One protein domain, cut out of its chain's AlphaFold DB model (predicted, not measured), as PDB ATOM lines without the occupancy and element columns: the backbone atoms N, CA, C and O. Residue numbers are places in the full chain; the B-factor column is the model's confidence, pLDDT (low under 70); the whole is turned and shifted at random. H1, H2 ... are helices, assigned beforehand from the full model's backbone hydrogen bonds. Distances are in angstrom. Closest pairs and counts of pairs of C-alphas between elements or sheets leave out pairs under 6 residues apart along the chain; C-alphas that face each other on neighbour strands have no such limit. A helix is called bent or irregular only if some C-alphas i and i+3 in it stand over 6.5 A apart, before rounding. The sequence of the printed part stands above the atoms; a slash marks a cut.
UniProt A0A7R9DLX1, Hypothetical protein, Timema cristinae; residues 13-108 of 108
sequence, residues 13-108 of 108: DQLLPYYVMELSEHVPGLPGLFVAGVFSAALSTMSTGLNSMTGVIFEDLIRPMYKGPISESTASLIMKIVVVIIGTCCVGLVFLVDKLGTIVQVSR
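What this domain is: This is residues 13 to 108 of the 108 residues of the protein "Hypothetical protein" of Timema cristinae (UniProt A0A7R9DLX1). Two long helices, H2 and H3, cross as a lopsided X, and a short helix, H1, makes a corner with the first end of H2 and folds back there like a hook. The crossing lies toward the last part of H2 and the first part of H3, and residues 91 to 108 stick out on the far side of it as a long free arm. The printed part has 96 residues with three named helices, H1, H2 and H3 in that order along the chain, and no named strand; the class is all helix. The whole is extended, with a radius of gyration of the C-alphas of 20.4 A, and flat, with spans of 62 by 43 by 14 A.

How they stand to each other: Start at the first printed residue with H1, residues 13 to 24, and go over a tight link to H2, residues 30 to 65. Here H1 and H2 touch, H1 with residues 20 to 24 alone and H2 with residues 30 to 34 alone; the closest C-alphas are those of Ser 24 and Leu 30, 5.7 A apart. Their lines stand at a steep tilt of 46 degrees, opposite ways. Further along, H2 has a kink of 31 degrees near residue 59. After a short link comes H3, residues 72 to 106. H2 and H3 touch, H2 with residues 50 to 58 alone and H3 with residues 78 to 87 alone; look at Thr 54 and Val 83, whose C-alphas are the closest, 5.7 A apart. The two run opposite ways at a steep tilt of 62 degrees. H1 and H3 are apart. In the backbone of H3, each O i to N i+4 pair is within hydrogen-bond range; in H1 it is 7 of 8 and in H2 29 of 32.

Where its parts are: Find C-alpha 13 at (152.783, 128.004, 173.593), where H1 begins; it measures 18.7 A to C-alpha 24. H1 is irregular, but only just: C-alphas 13 and 16 are 6.9 A apart. H2 begins at C-alpha 30, at (167.906, 133.301, 164.041), and runs 51.1 A to C-alpha 65. It is neither bent nor irregular, but only just: C-alphas 60 and 63 are 6.4 A apart. H3 runs 51.2 A from C-alpha 72 to C-alpha 106, at (136.387, 111.068, 168.558).

The domain as a whole: The two C-alphas farthest apart are those of His 26 and Lys 67, 63.8 A. Residues 36 to 45, which belong to H2, stand free, and so do residues 64 to 74. The printed part has no cut and no long link, and it ends at Arg 108, the chain's last residue. The mean pLDDT of the printed part is 87.5; look for the model's low confidence, under 70, at residues 104 to 108.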
ATOM      1  N   ASP A  13     151.563 128.724 174.003       79.44
ATOM      2  CA  ASP A  13     152.783 128.004 173.593       79.44
ATOM      3  C   ASP A  13     153.306 128.393 172.198       79.44
ATOM      4  O   ASP A  13     154.477 128.173 171.889       79.44
ATOM      5  N   GLN A  14     152.479 129.024 171.362       81.00
ATOM      6  CA  GLN A  14     152.847 129.409 169.995       81.00
ATOM      7  C   GLN A  14     153.440 130.822 169.894       81.00
ATOM      8  O   GLN A  14     154.003 131.178 168.860       81.00
ATOM      9  N   LEU A  15     153.353 131.617 170.965       83.44
ATOM     10  CA  LEU A  15     153.793 133.013 170.985       83.44
ATOM     11  C   LEU A  15     155.295 133.150 170.706       83.44
ATOM     12  O   LEU A  15     155.721 133.980 169.907       83.44
ATOM     13  N   LEU A  16     156.100 132.321 171.368       83.56
ATOM     14  CA  LEU A  16     157.555 132.428 171.346       83.56
ATOM     15  C   LEU A  16     158.161 131.963 170.005       83.56
ATOM     16  O   LEU A  16     158.977 132.702 169.454       83.56
ATOM     17  N   PRO A  17     157.721 130.838 169.402       83.88
ATOM     18  CA  PRO A  17     158.092 130.495 168.027       83.88
ATOM     19  C   PRO A  17     157.678 131.562 167.007       83.88
ATOM     20  O   PRO A  17     158.450 131.873 166.103       83.88
ATOM     21  N   TYR A  18     156.484 132.147 167.157       82.56
ATOM     22  CA  TYR A  18     155.990 133.186 166.252       82.56
ATOM     23  C   TYR A  18     156.848 134.459 166.324       82.56
ATOM     24  O   TYR A  18     157.256 134.993 165.296       82.56
ATOM     25  N   TYR A  19     157.212 134.889 167.533       82.75
ATOM     26  CA  TYR A  19     158.104 136.032 167.743       82.75
ATOM     27  C   TYR A  19     159.493 135.827 167.115       82.75
ATOM     28  O   TYR A  19     160.044 136.736 166.495       82.75
ATOM     29  N   VAL A  20     160.053 134.618 167.217       85.50
ATOM     30  CA  VAL A  20     161.338 134.281 166.582       85.50
ATOM     31  C   VAL A  20     161.249 134.341 165.052       85.50
ATOM     32  O   VAL A  20     162.205 134.769 164.404       85.50
ATOM     33  N   MET A  21     160.111 133.949 164.472       81.75
ATOM     34  CA  MET A  21     159.876 134.070 163.031       81.75
ATOM     35  C   MET A  21     159.769 135.536 162.589       81.75
ATOM     36  O   MET A  21     160.364 135.885 161.575       81.75
ATOM     37  N   GLU A  22     159.116 136.418 163.356       80.38
ATOM     38  CA  GLU A  22     159.085 137.861 163.039       80.38
ATOM     39  C   GLU A  22     160.484 138.502 163.111       80.38
ATOM     40  O   GLU A  22     160.870 139.279 162.239       80.38
ATOM     41  N   LEU A  23     161.301 138.133 164.104       79.06
ATOM     42  CA  LEU A  23     162.682 138.627 164.207       79.06
ATOM     43  C   LEU A  23     163.588 138.144 163.061       79.06
ATOM     44  O   LEU A  23     164.605 138.777 162.766       79.06
ATOM     45  N   SER A  24     163.230 137.042 162.398       75.81
ATOM     46  CA  SER A  24     164.008 136.483 161.289       75.81
ATOM     47  C   SER A  24     164.032 137.369 160.043       75.81
ATOM     48  O   SER A  24     164.994 137.296 159.279       75.81
ATOM     49  N   GLU A  25     163.044 138.260 159.884       75.50
ATOM     50  CA  GLU A  25     163.036 139.279 158.823       75.50
ATOM     51  C   GLU A  25     164.213 140.257 158.961       75.50
ATOM     52  O   GLU A  25     164.690 140.802 157.970       75.50
ATOM     53  N   HIS A  26     164.708 140.451 160.190       76.38
ATOM     54  CA  HIS A  26     165.796 141.376 160.509       76.38
ATOM     55  C   HIS A  26     167.138 140.659 160.722       76.38
ATOM     56  O   HIS A  26     168.192 141.252 160.495       76.38
ATOM     57  N   VAL A  27     167.116 139.392 161.159       85.31
ATOM     58  CA  VAL A  27     168.319 138.588 161.429       85.31
ATOM     59  C   VAL A  27     168.192 137.200 160.783       85.31
ATOM     60  O   VAL A  27     167.635 136.277 161.394       85.31
ATOM     61  N   PRO A  28     168.727 137.002 159.562       84.06
ATOM     62  CA  PRO A  28     168.697 135.697 158.913       84.06
ATOM     63  C   PRO A  28     169.493 134.670 159.732       84.06
ATOM     64  O   PRO A  28     170.585 134.948 160.222       84.06
ATOM     65  N   GLY A  29     168.938 133.467 159.894       87.25
ATOM     66  CA  GLY A  29     169.546 132.374 160.668       87.25
ATOM     67  C   GLY A  29     169.101 132.284 162.134       87.25
ATOM     68  O   GLY A  29     169.289 131.236 162.755       87.25
ATOM     69  N   LEU A  30     168.429 133.311 162.670       89.75
ATOM     70  CA  LEU A  30     167.906 133.301 164.041       89.75
ATOM     71  C   LEU A  30     166.913 132.149 164.320       89.75
ATOM     72  O   LEU A  30     167.059 131.502 165.360       89.75
ATOM     73  N   PRO A  31     165.969 131.800 163.417       87.50
ATOM     74  CA  PRO A  31     165.102 130.637 163.622       87.50
ATOM     75  C   PRO A  31     165.879 129.325 163.720       87.50
ATOM     76  O   PRO A  31     165.561 128.483 164.555       87.50
ATOM     77  N   GLY A  32     166.928 129.165 162.906       90.44
ATOM     78  CA  GLY A  32     167.791 127.985 162.947       90.44
ATOM     79  C   GLY A  32     168.526 127.865 164.280       90.44
ATOM     80  O   GLY A  32     168.539 126.791 164.879       90.44
ATOM     81  N   LEU A  33     169.067 128.979 164.786       93.00
ATOM     82  CA  LEU A  33     169.728 129.033 166.093       93.00
ATOM     83  C   LEU A  33     168.760 128.719 167.241       93.00
ATOM     84  O   LEU A  33     169.101 127.959 168.145       93.00
ATOM     85  N   PHE A  34     167.546 129.269 167.190       91.19
ATOM     86  CA  PHE A  34     166.506 129.004 168.181       91.19
ATOM     87  C   PHE A  34     166.134 127.518 168.226       91.19
ATOM     88  O   PHE A  34     166.176 126.897 169.287       91.19
ATOM     89  N   VAL A  35     165.833 126.932 167.064       92.56
ATOM     90  CA  VAL A  35     165.490 125.513 166.938       92.56
ATOM     91  C   VAL A  35     166.646 124.636 167.430       92.56
ATOM     92  O   VAL A  35     166.422 123.733 168.235       92.56
ATOM     93  N   ALA A  36     167.886 124.939 167.037       95.38
ATOM     94  CA  ALA A  36     169.070 124.217 167.501       95.38
ATOM     95  C   ALA A  36     169.235 124.275 169.029       95.38
ATOM     96  O   ALA A  36     169.511 123.250 169.652       95.38
ATOM     97  N   GLY A  37     169.018 125.440 169.647       95.50
ATOM     98  CA  GLY A  37     169.087 125.608 171.100       95.50
ATOM     99  C   GLY A  37     168.023 124.800 171.844       95.50
ATOM    100  O   GLY A  37     168.343 124.095 172.802       95.50
ATOM    101  N   VAL A  38     166.771 124.841 171.376       94.69
ATOM    102  CA  VAL A  38     165.661 124.074 171.968       94.69
ATOM    103  C   VAL A  38     165.917 122.571 171.868       94.69
ATOM    104  O   VAL A  38     165.814 121.864 172.872       94.69
ATOM    105  N   PHE A  39     166.306 122.078 170.689       95.19
ATOM    106  CA  PHE A  39     166.635 120.664 170.516       95.19
ATOM    107  C   PHE A  39     167.847 120.259 171.352       95.19
ATOM    108  O   PHE A  39     167.808 119.216 171.993       95.19
ATOM    109  N   SER A  40     168.897 121.080 171.413       96.81
ATOM    110  CA  SER A  40     170.069 120.797 172.247       96.81
ATOM    111  C   SER A  40     169.704 120.696 173.731       96.81
ATOM    112  O   SER A  40     170.159 119.776 174.412       96.81
ATOM    113  N   ALA A  41     168.876 121.613 174.240       96.12
ATOM    114  CA  ALA A  41     168.414 121.579 175.624       96.12
ATOM    115  C   ALA A  41     167.590 120.313 175.911       96.12
ATOM    116  O   ALA A  41     167.842 119.625 176.900       96.12
ATOM    117  N   ALA A  42     166.659 119.966 175.016       95.75
ATOM    118  CA  ALA A  42     165.842 118.761 175.133       95.75
ATOM    119  C   ALA A  42     166.674 117.467 175.051       95.75
ATOM    120  O   ALA A  42     166.475 116.543 175.836       95.75
ATOM    121  N   LEU A  43     167.640 117.394 174.132       95.25
ATOM    122  CA  LEU A  43     168.504 116.224 173.966       95.25
ATOM    123  C   LEU A  43     169.475 116.049 175.143       95.25
ATOM    124  O   LEU A  43     169.779 114.917 175.509       95.25
ATOM    125  N   SER A  44     169.931 117.136 175.772       96.75
ATOM    126  CA  SER A  44     170.805 117.081 176.953       96.75
ATOM    127  C   SER A  44     170.104 116.456 178.166       96.75
ATOM    128  O   SER A  44     170.631 115.533 178.801       96.75
ATOM    129  N   THR A  45     168.875 116.900 178.452       95.69
ATOM    130  CA  THR A  45     168.069 116.334 179.543       95.69
ATOM    131  C   THR A  45     167.672 114.893 179.240       95.69
ATOM    132  O   THR A  45     167.796 114.033 180.111       95.69
ATOM    133  N   MET A  46     167.286 114.602 177.994       95.06
ATOM    134  CA  MET A  46     166.964 113.245 177.553       95.06
ATOM    135  C   MET A  46     168.167 112.303 177.679       95.06
ATOM    136  O   MET A  46     168.023 111.208 178.214       95.06
ATOM    137  N   SER A  47     169.360 112.727 177.253       94.31
ATOM    138  CA  SER A  47     170.594 111.940 177.373       94.31
ATOM    139  C   SER A  47     170.918 111.624 178.831       94.31
ATOM    140  O   SER A  47     171.192 110.474 179.171       94.31
ATOM    141  N   THR A  48     170.822 112.623 179.713       95.12
ATOM    142  CA  THR A  48     171.034 112.424 181.152       95.12
ATOM    143  C   THR A  48     170.020 111.430 181.720       95.12
ATOM    144  O   THR A  48     170.410 110.464 182.369       95.12
ATOM    145  N   GLY A  49     168.730 111.600 181.410       94.88
ATOM    146  CA  GLY A  49     167.668 110.713 181.891       94.88
ATOM    147  C   GLY A  49     167.814 109.268 181.406       94.88
ATOM    148  O   GLY A  49     167.724 108.337 182.208       94.88
ATOM    149  N   LEU A  50     168.084 109.067 180.113       94.94
ATOM    150  CA  LEU A  50     168.253 107.738 179.519       94.94
ATOM    151  C   LEU A  50     169.514 107.029 180.031       94.94
ATOM    152  O   LEU A  50     169.459 105.832 180.320       94.94
ATOM    153  N   ASN A  51     170.629 107.750 180.189       92.69
ATOM    154  CA  ASN A  51     171.855 107.185 180.756       92.69
ATOM    155  C   ASN A  51     171.669 106.797 182.228       92.69
ATOM    156  O   ASN A  51     172.060 105.699 182.614       92.69
ATOM    157  N   SER A  52     171.020 107.641 183.039       95.25
ATOM    158  CA  SER A  52     170.717 107.306 184.434       95.25
ATOM    159  C   SER A  52     169.794 106.092 184.543       95.25
ATOM    160  O   SER A  52     170.085 105.179 185.308       95.25
ATOM    161  N   MET A  53     168.725 106.032 183.746       94.50
ATOM    162  CA  MET A  53     167.798 104.894 183.743       94.50
ATOM    163  C   MET A  53     168.483 103.594 183.316       94.50
ATOM    164  O   MET A  53     168.270 102.546 183.919       94.50
ATOM    165  N   THR A  54     169.348 103.672 182.306       95.44
ATOM    166  CA  THR A  54     170.175 102.546 181.861       95.44
ATOM    167  C   THR A  54     171.117 102.072 182.964       95.44
ATOM    168  O   THR A  54     171.228 100.869 183.184       95.44
ATOM    169  N   GLY A  55     171.758 103.000 183.681       94.19
ATOM    170  CA  GLY A  55     172.619 102.686 184.821       94.19
ATOM    171  C   GLY A  55     171.856 102.002 185.957       94.19
ATOM    172  O   GLY A  55     172.317 100.986 186.465       94.19
ATOM    173  N   VAL A  56     170.660 102.497 186.287       94.88
ATOM    174  CA  VAL A  56     169.768 101.880 187.284       94.88
ATOM    175  C   VAL A  56     169.385 100.460 186.863       94.88
ATOM    176  O   VAL A  56     169.549  99.527 187.634       94.88
ATOM    177  N   ILE A  57     168.962 100.250 185.614       93.81
ATOM    178  CA  ILE A  57     168.628  98.906 185.110       93.81
ATOM    179  C   ILE A  57     169.851  97.981 185.132       93.81
ATOM    180  O   ILE A  57     169.737  96.795 185.445       93.81
ATOM    181  N   PHE A  58     171.029  98.506 184.805       92.25
ATOM    182  CA  PHE A  58     172.257  97.729 184.841       92.25
ATOM    183  C   PHE A  58     172.622  97.292 186.266       92.25
ATOM    184  O   PHE A  58     172.844  96.102 186.485       92.25
ATOM    185  N   GLU A  59     172.643  98.212 187.228       91.56
ATOM    186  CA  GLU A  59     172.998  97.911 188.620       91.56
ATOM    187  C   GLU A  59     171.923  97.092 189.351       91.56
ATOM    188  O   GLU A  59     172.279  96.187 190.104       91.56
ATOM    189  N   ASP A  60     170.633  97.334 189.094       93.19
ATOM    190  CA  ASP A  60     169.539  96.712 189.855       93.19
ATOM    191  C   ASP A  60     169.026  95.398 189.247       93.19
ATOM    192  O   ASP A  60     168.591  94.511 189.979       93.19
ATOM    193  N   LEU A  61     169.045  95.241 187.915       89.88
ATOM    194  CA  LEU A  61     168.547  94.023 187.254       89.88
ATOM    195  C   LEU A  61     169.678  93.142 186.722       89.88
ATOM    196  O   LEU A  61     169.648  91.924 186.896       89.88
ATOM    197  N   ILE A  62     170.656  93.730 186.031       87.69
ATOM    198  CA  ILE A  62     171.648  92.950 185.274       87.69
ATOM    199  C   ILE A  62     172.764  92.461 186.194       87.69
ATOM    200  O   ILE A  62     173.121  91.280 186.167       87.69
ATOM    201  N   ARG A  63     173.299  93.350 187.033       86.62
ATOM    202  CA  ARG A  63     174.413  93.045 187.930       86.62
ATOM    203  C   ARG A  63     174.089  91.949 188.954       86.62
ATOM    204  O   ARG A  63     174.931  91.069 189.113       86.62
ATOM    205  N   PRO A  64     172.896  91.895 189.579       88.25
ATOM    206  CA  PRO A  64     172.555  90.824 190.518       88.25
ATOM    207  C   PRO A  64     172.347  89.462 189.844       88.25
ATOM    208  O   PRO A  64     172.539  88.426 190.479       88.25
ATOM    209  N   MET A  65     171.981  89.435 188.556       85.50
ATOM    210  CA  MET A  65     171.843  88.187 187.795       85.50
ATOM    211  C   MET A  65     173.188  87.615 187.325       85.50
ATOM    212  O   MET A  65     173.272  86.428 186.998       85.50
ATOM    213  N   TYR A  66     174.252  88.420 187.310       83.69
ATOM    214  CA  TYR A  66     175.571  88.001 186.849       83.69
ATOM    215  C   TYR A  66     176.434  87.509 188.020       83.69
ATOM    216  O   TYR A  66     176.801  88.266 188.911       83.69
ATOM    217  N   LYS A  67     176.806  86.225 188.020       76.25
ATOM    218  CA  LYS A  67     177.572  85.597 189.120       76.25
ATOM    219  C   LYS A  67     179.099  85.795 189.042       76.25
ATOM    220  O   LYS A  67     179.836  85.078 189.711       76.25
ATOM    221  N   GLY A  68     179.595  86.727 188.226       79.31
ATOM    222  CA  GLY A  68     181.032  86.927 187.996       79.31
ATOM    223  C   GLY A  68     181.401  88.366 187.615       79.31
ATOM    224  O   GLY A  68     180.511  89.193 187.421       79.31
ATOM    225  N   PRO A  69     182.704  88.687 187.509       79.44
ATOM    226  CA  PRO A  69     183.151  90.024 187.133       79.44
ATOM    227  C   PRO A  69     182.748  90.334 185.688       79.44
ATOM    228  O   PRO A  69     183.062  89.585 184.760       79.44
ATOM    229  N   ILE A  70     182.051  91.450 185.495       83.75
ATOM    230  CA  ILE A  70     181.694  91.956 184.169       83.75
ATOM    231  C   ILE A  70     182.848  92.840 183.689       83.75
ATOM    232  O   ILE A  70     183.237  93.782 184.373       83.75
ATOM    233  N   SER A  71     183.397  92.541 182.509       88.44
ATOM    234  CA  SER A  71     184.375  93.421 181.857       88.44
ATOM    235  C   SER A  71     183.730  94.764 181.507       88.44
ATOM    236  O   SER A  71     182.601  94.792 181.014       88.44
ATOM    237  N   GLU A  72     184.450  95.873 181.686       87.81
ATOM    238  CA  GLU A  72     183.942  97.220 181.381       87.81
ATOM    239  C   GLU A  72     183.461  97.366 179.931       87.81
ATOM    240  O   GLU A  72     182.451  98.018 179.666       87.81
ATOM    241  N   SER A  73     184.130  96.699 178.984       89.75
ATOM    242  CA  SER A  73     183.724  96.707 177.573       89.75
ATOM    243  C   SER A  73     182.358  96.044 177.372       89.75
ATOM    244  O   SER A  73     181.510  96.559 176.642       89.75
ATOM    245  N   THR A  74     182.116  94.931 178.067       87.94
ATOM    246  CA  THR A  74     180.838  94.211 178.034       87.94
ATOM    247  C   THR A  74     179.745  95.001 178.745       87.94
ATOM    248  O   THR A  74     178.646  95.120 178.212       87.94
ATOM    249  N   ALA A  75     180.044  95.601 179.902       89.00
ATOM    250  CA  ALA A  75     179.111  96.479 180.610       89.00
ATOM    251  C   ALA A  75     178.685  97.665 179.731       89.00
ATOM    252  O   ALA A  75     177.495  97.949 179.607       89.00
ATOM    253  N   SER A  76     179.639  98.306 179.047       90.38
ATOM    254  CA  SER A  76     179.355  99.408 178.125       90.38
ATOM    255  C   SER A  76     178.483  98.967 176.947       90.38
ATOM    256  O   SER A  76     177.533  99.665 176.594       90.38
ATOM    257  N   LEU A  77     178.754  97.795 176.359       92.69
ATOM    258  CA  LEU A  77     177.925  97.249 175.283       92.69
ATOM    259  C   LEU A  77     176.492  96.982 175.759       92.69
ATOM    260  O   LEU A  77     175.542  97.369 175.082       92.69
ATOM    261  N   ILE A  78     176.334  96.367 176.933       90.62
ATOM    262  CA  ILE A  78     175.024  96.082 177.524       90.62
ATOM    263  C   ILE A  78     174.262  97.384 177.779       90.62
ATOM    264  O   ILE A  78     173.113  97.507 177.359       90.62
ATOM    265  N   MET A  79     174.903  98.382 178.394       91.94
ATOM    266  CA  MET A  79     174.282  99.686 178.622       91.94
ATOM    267  C   MET A  79     173.856 100.355 177.305       91.94
ATOM    268  O   MET A  79     172.734 100.843 177.199       91.94
ATOM    269  N   LYS A  80     174.687 100.306 176.255       92.94
ATOM    270  CA  LYS A  80     174.313 100.816 174.923       92.94
ATOM    271  C   LYS A  80     173.108 100.085 174.321       92.94
ATOM    272  O   LYS A  80     172.291 100.711 173.657       92.94
ATOM    273  N   ILE A  81     172.968  98.779 174.537       94.88
ATOM    274  CA  ILE A  81     171.796  98.029 174.061       94.88
ATOM    275  C   ILE A  81     170.542  98.448 174.841       94.88
ATOM    276  O   ILE A  81     169.508  98.738 174.242       94.88
ATOM    277  N   VAL A  82     170.645  98.537 176.168       93.94
ATOM    278  CA  VAL A  82     169.537  98.935 177.047       93.94
ATOM    279  C   VAL A  82     169.043 100.343 176.704       93.94
ATOM    280  O   VAL A  82     167.835 100.535 176.553       93.94
ATOM    281  N   VAL A  83     169.946 101.305 176.486       95.12
ATOM    282  CA  VAL A  83     169.555 102.684 176.149       95.12
ATOM    283  C   VAL A  83     168.811 102.761 174.812       95.12
ATOM    284  O   VAL A  83     167.829 103.494 174.700       95.12
ATOM    285  N   VAL A  84     169.217 101.964 173.813       95.19
ATOM    286  CA  VAL A  84     168.537 101.889 172.509       95.19
ATOM    287  C   VAL A  84     167.136 101.298 172.660       95.19
ATOM    288  O   VAL A  84     166.191 101.829 172.074       95.19
ATOM    289  N   ILE A  85     166.972 100.246 173.467       94.81
ATOM    290  CA  ILE A  85     165.664  99.622 173.711       94.81
ATOM    291  C   ILE A  85     164.725 100.606 174.412       94.81
ATOM    292  O   ILE A  85     163.616 100.834 173.934       94.81
ATOM    293  N   ILE A  86     165.171 101.236 175.504       93.38
ATOM    294  CA  ILE A  86     164.359 102.205 176.255       93.38
ATOM    295  C   ILE A  86     163.997 103.399 175.375       93.38
ATOM    296  O   ILE A  86     162.828 103.768 175.311       93.38
ATOM    297  N   GLY A  87     164.969 103.969 174.656       93.75
ATOM    298  CA  GLY A  87     164.725 105.077 173.734       93.75
ATOM    299  C   GLY A  87     163.698 104.720 172.655       93.75
ATOM    300  O   GLY A  87     162.772 105.492 172.408       93.75
ATOM    301  N   THR A  88     163.799 103.521 172.075       94.25
ATOM    302  CA  THR A  88     162.823 103.017 171.092       94.25
ATOM    303  C   THR A  88     161.431 102.865 171.707       94.25
ATOM    304  O   THR A  88     160.448 103.318 171.120       94.25
ATOM    305  N   CYS A  89     161.331 102.296 172.912       94.38
ATOM    306  CA  CYS A  89     160.071 102.181 173.645       94.38
ATOM    307  C   CYS A  89     159.454 103.555 173.945       94.38
ATOM    308  O   CYS A  89     158.260 103.742 173.724       94.38
ATOM    309  N   CYS A  90     160.250 104.533 174.390       91.88
ATOM    310  CA  CYS A  90     159.789 105.902 174.629       91.88
ATOM    311  C   CYS A  90     159.187 106.525 173.364       91.88
ATOM    312  O   CYS A  90     158.086 107.068 173.422       91.88
ATOM    313  N   VAL A  91     159.864 106.410 172.216       92.75
ATOM    314  CA  VAL A  91     159.347 106.910 170.932       92.75
ATOM    315  C   VAL A  91     158.061 106.175 170.532       92.75
ATOM    316  O   VAL A  91     157.092 106.814 170.129       92.75
ATOM    317  N   GLY A  92     158.002 104.851 170.705       94.06
ATOM    318  CA  GLY A  92     156.795 104.060 170.449       94.06
ATOM    319  C   GLY A  92     155.594 104.493 171.299       94.06
ATOM    320  O   GLY A  92     154.481 104.612 170.786       94.06
ATOM    321  N   LEU A  93     155.815 104.797 172.581       92.25
ATOM    322  CA  LEU A  93     154.772 105.288 173.486       92.25
ATOM    323  C   LEU A  93     154.221 106.653 173.055       92.25
ATOM    324  O   LEU A  93     153.019 106.876 173.183       92.25
ATOM    325  N   VAL A  94     155.052 107.542 172.498       91.75
ATOM    326  CA  VAL A  94     154.588 108.834 171.961       91.75
ATOM    327  C   VAL A  94     153.546 108.622 170.857       91.75
ATOM    328  O   VAL A  94     152.487 109.247 170.892       91.75
ATOM    329  N   PHE A  95     153.790 107.689 169.931       90.06
ATOM    330  CA  PHE A  95     152.815 107.347 168.887       90.06
ATOM    331  C   PHE A  95     151.533 106.733 169.455       90.06
ATOM    332  O   PHE A  95     150.443 107.011 168.958       90.06
ATOM    333  N   LEU A  96     151.642 105.908 170.499       89.56
ATOM    334  CA  LEU A  96     150.475 105.316 171.151       89.56
ATOM    335  C   LEU A  96     149.594 106.394 171.805       89.56
ATOM    336  O   LEU A  96     148.376 106.383 171.635       89.56
ATOM    337  N   VAL A  97     150.206 107.344 172.516       89.75
ATOM    338  CA  VAL A  97     149.499 108.450 173.180       89.75
ATOM    339  C   VAL A  97     148.812 109.366 172.167       89.75
ATOM    340  O   VAL A  97     147.673 109.768 172.396       89.75
ATOM    341  N   ASP A  98     149.447 109.638 171.026       86.38
ATOM    342  CA  ASP A  98     148.843 110.411 169.933       86.38
ATOM    343  C   ASP A  98     147.538 109.762 169.422       86.38
ATOM    344  O   ASP A  98     146.499 110.414 169.253       86.38
ATOM    345  N   LYS A  99     147.539 108.430 169.286       84.38
ATOM    346  CA  LYS A  99     146.334 107.669 168.929       84.38
ATOM    347  C   LYS A  99     145.278 107.690 170.030       84.38
ATOM    348  O   LYS A  99     144.102 107.850 169.717       84.38
ATOM    349  N   LEU A 100     145.667 107.587 171.301       83.88
ATOM    350  CA  LEU A 100     144.731 107.651 172.430       83.88
ATOM    351  C   LEU A 100     144.047 109.021 172.537       83.88
ATOM    352  O   LEU A 100     142.835 109.076 172.732       83.88
ATOM    353  N   GLY A 101     144.784 110.118 172.345       75.06
ATOM    354  CA  GLY A 101     144.214 111.469 172.315       75.06
ATOM    355  C   GLY A 101     143.185 111.643 171.195       75.06
ATOM    356  O   GLY A 101     142.114 112.209 171.419       75.06
ATOM    357  N   THR A 102     143.467 111.066 170.023       70.62
ATOM    358  CA  THR A 102     142.537 111.046 168.888       70.62
ATOM    359  C   THR A 102     141.272 110.246 169.217       70.62
ATOM    360  O   THR A 102     140.167 110.724 168.984       70.62
ATOM    361  N   ILE A 103     141.403 109.060 169.819       72.06
ATOM    362  CA  ILE A 103     140.255 108.216 170.199       72.06
ATOM    363  C   ILE A 103     139.375 108.917 171.247       72.06
ATOM    364  O   ILE A 103     138.151 108.910 171.135       72.06
ATOM    365  N   VAL A 104     139.985 109.576 172.237       68.44
ATOM    366  CA  VAL A 104     139.259 110.318 173.282       68.44
ATOM    367  C   VAL A 104     138.558 111.563 172.723       68.44
ATOM    368  O   VAL A 104     137.495 111.930 173.220       68.44
ATOM    369  N   GLN A 105     139.105 112.202 171.684       63.53
ATOM    370  CA  GLN A 105     138.433 113.300 170.979       63.53
ATOM    371  C   GLN A 105     137.293 112.825 170.073       63.53
ATOM    372  O   GLN A 105     136.290 113.519 169.991       63.53
ATOM    373  N   VAL A 106     137.424 111.659 169.430       65.62
ATOM    374  CA  VAL A 106     136.387 111.068 168.558       65.62
ATOM    375  C   VAL A 106     135.207 110.504 169.363       65.62
ATOM    376  O   VAL A 106     134.107 110.368 168.837       65.62
ATOM    377  N   SER A 107     135.412 110.182 170.644       63.16
ATOM    378  CA  SER A 107     134.355 109.705 171.545       63.16
ATOM    379  C   SER A 107     133.508 110.827 172.178       63.16
ATOM    380  O   SER A 107     132.673 110.530 173.038       63.16
ATOM    381  N   ARG A 108     133.722 112.092 171.793       41.56
ATOM    382  CA  ARG A 108     132.859 113.245 172.096       41.56
ATOM    383  C   ARG A 108     132.192 113.749 170.826       41.56
ATOM    384  O   ARG A 108     131.065 114.268 170.964       41.56
TER     385      ARG A 108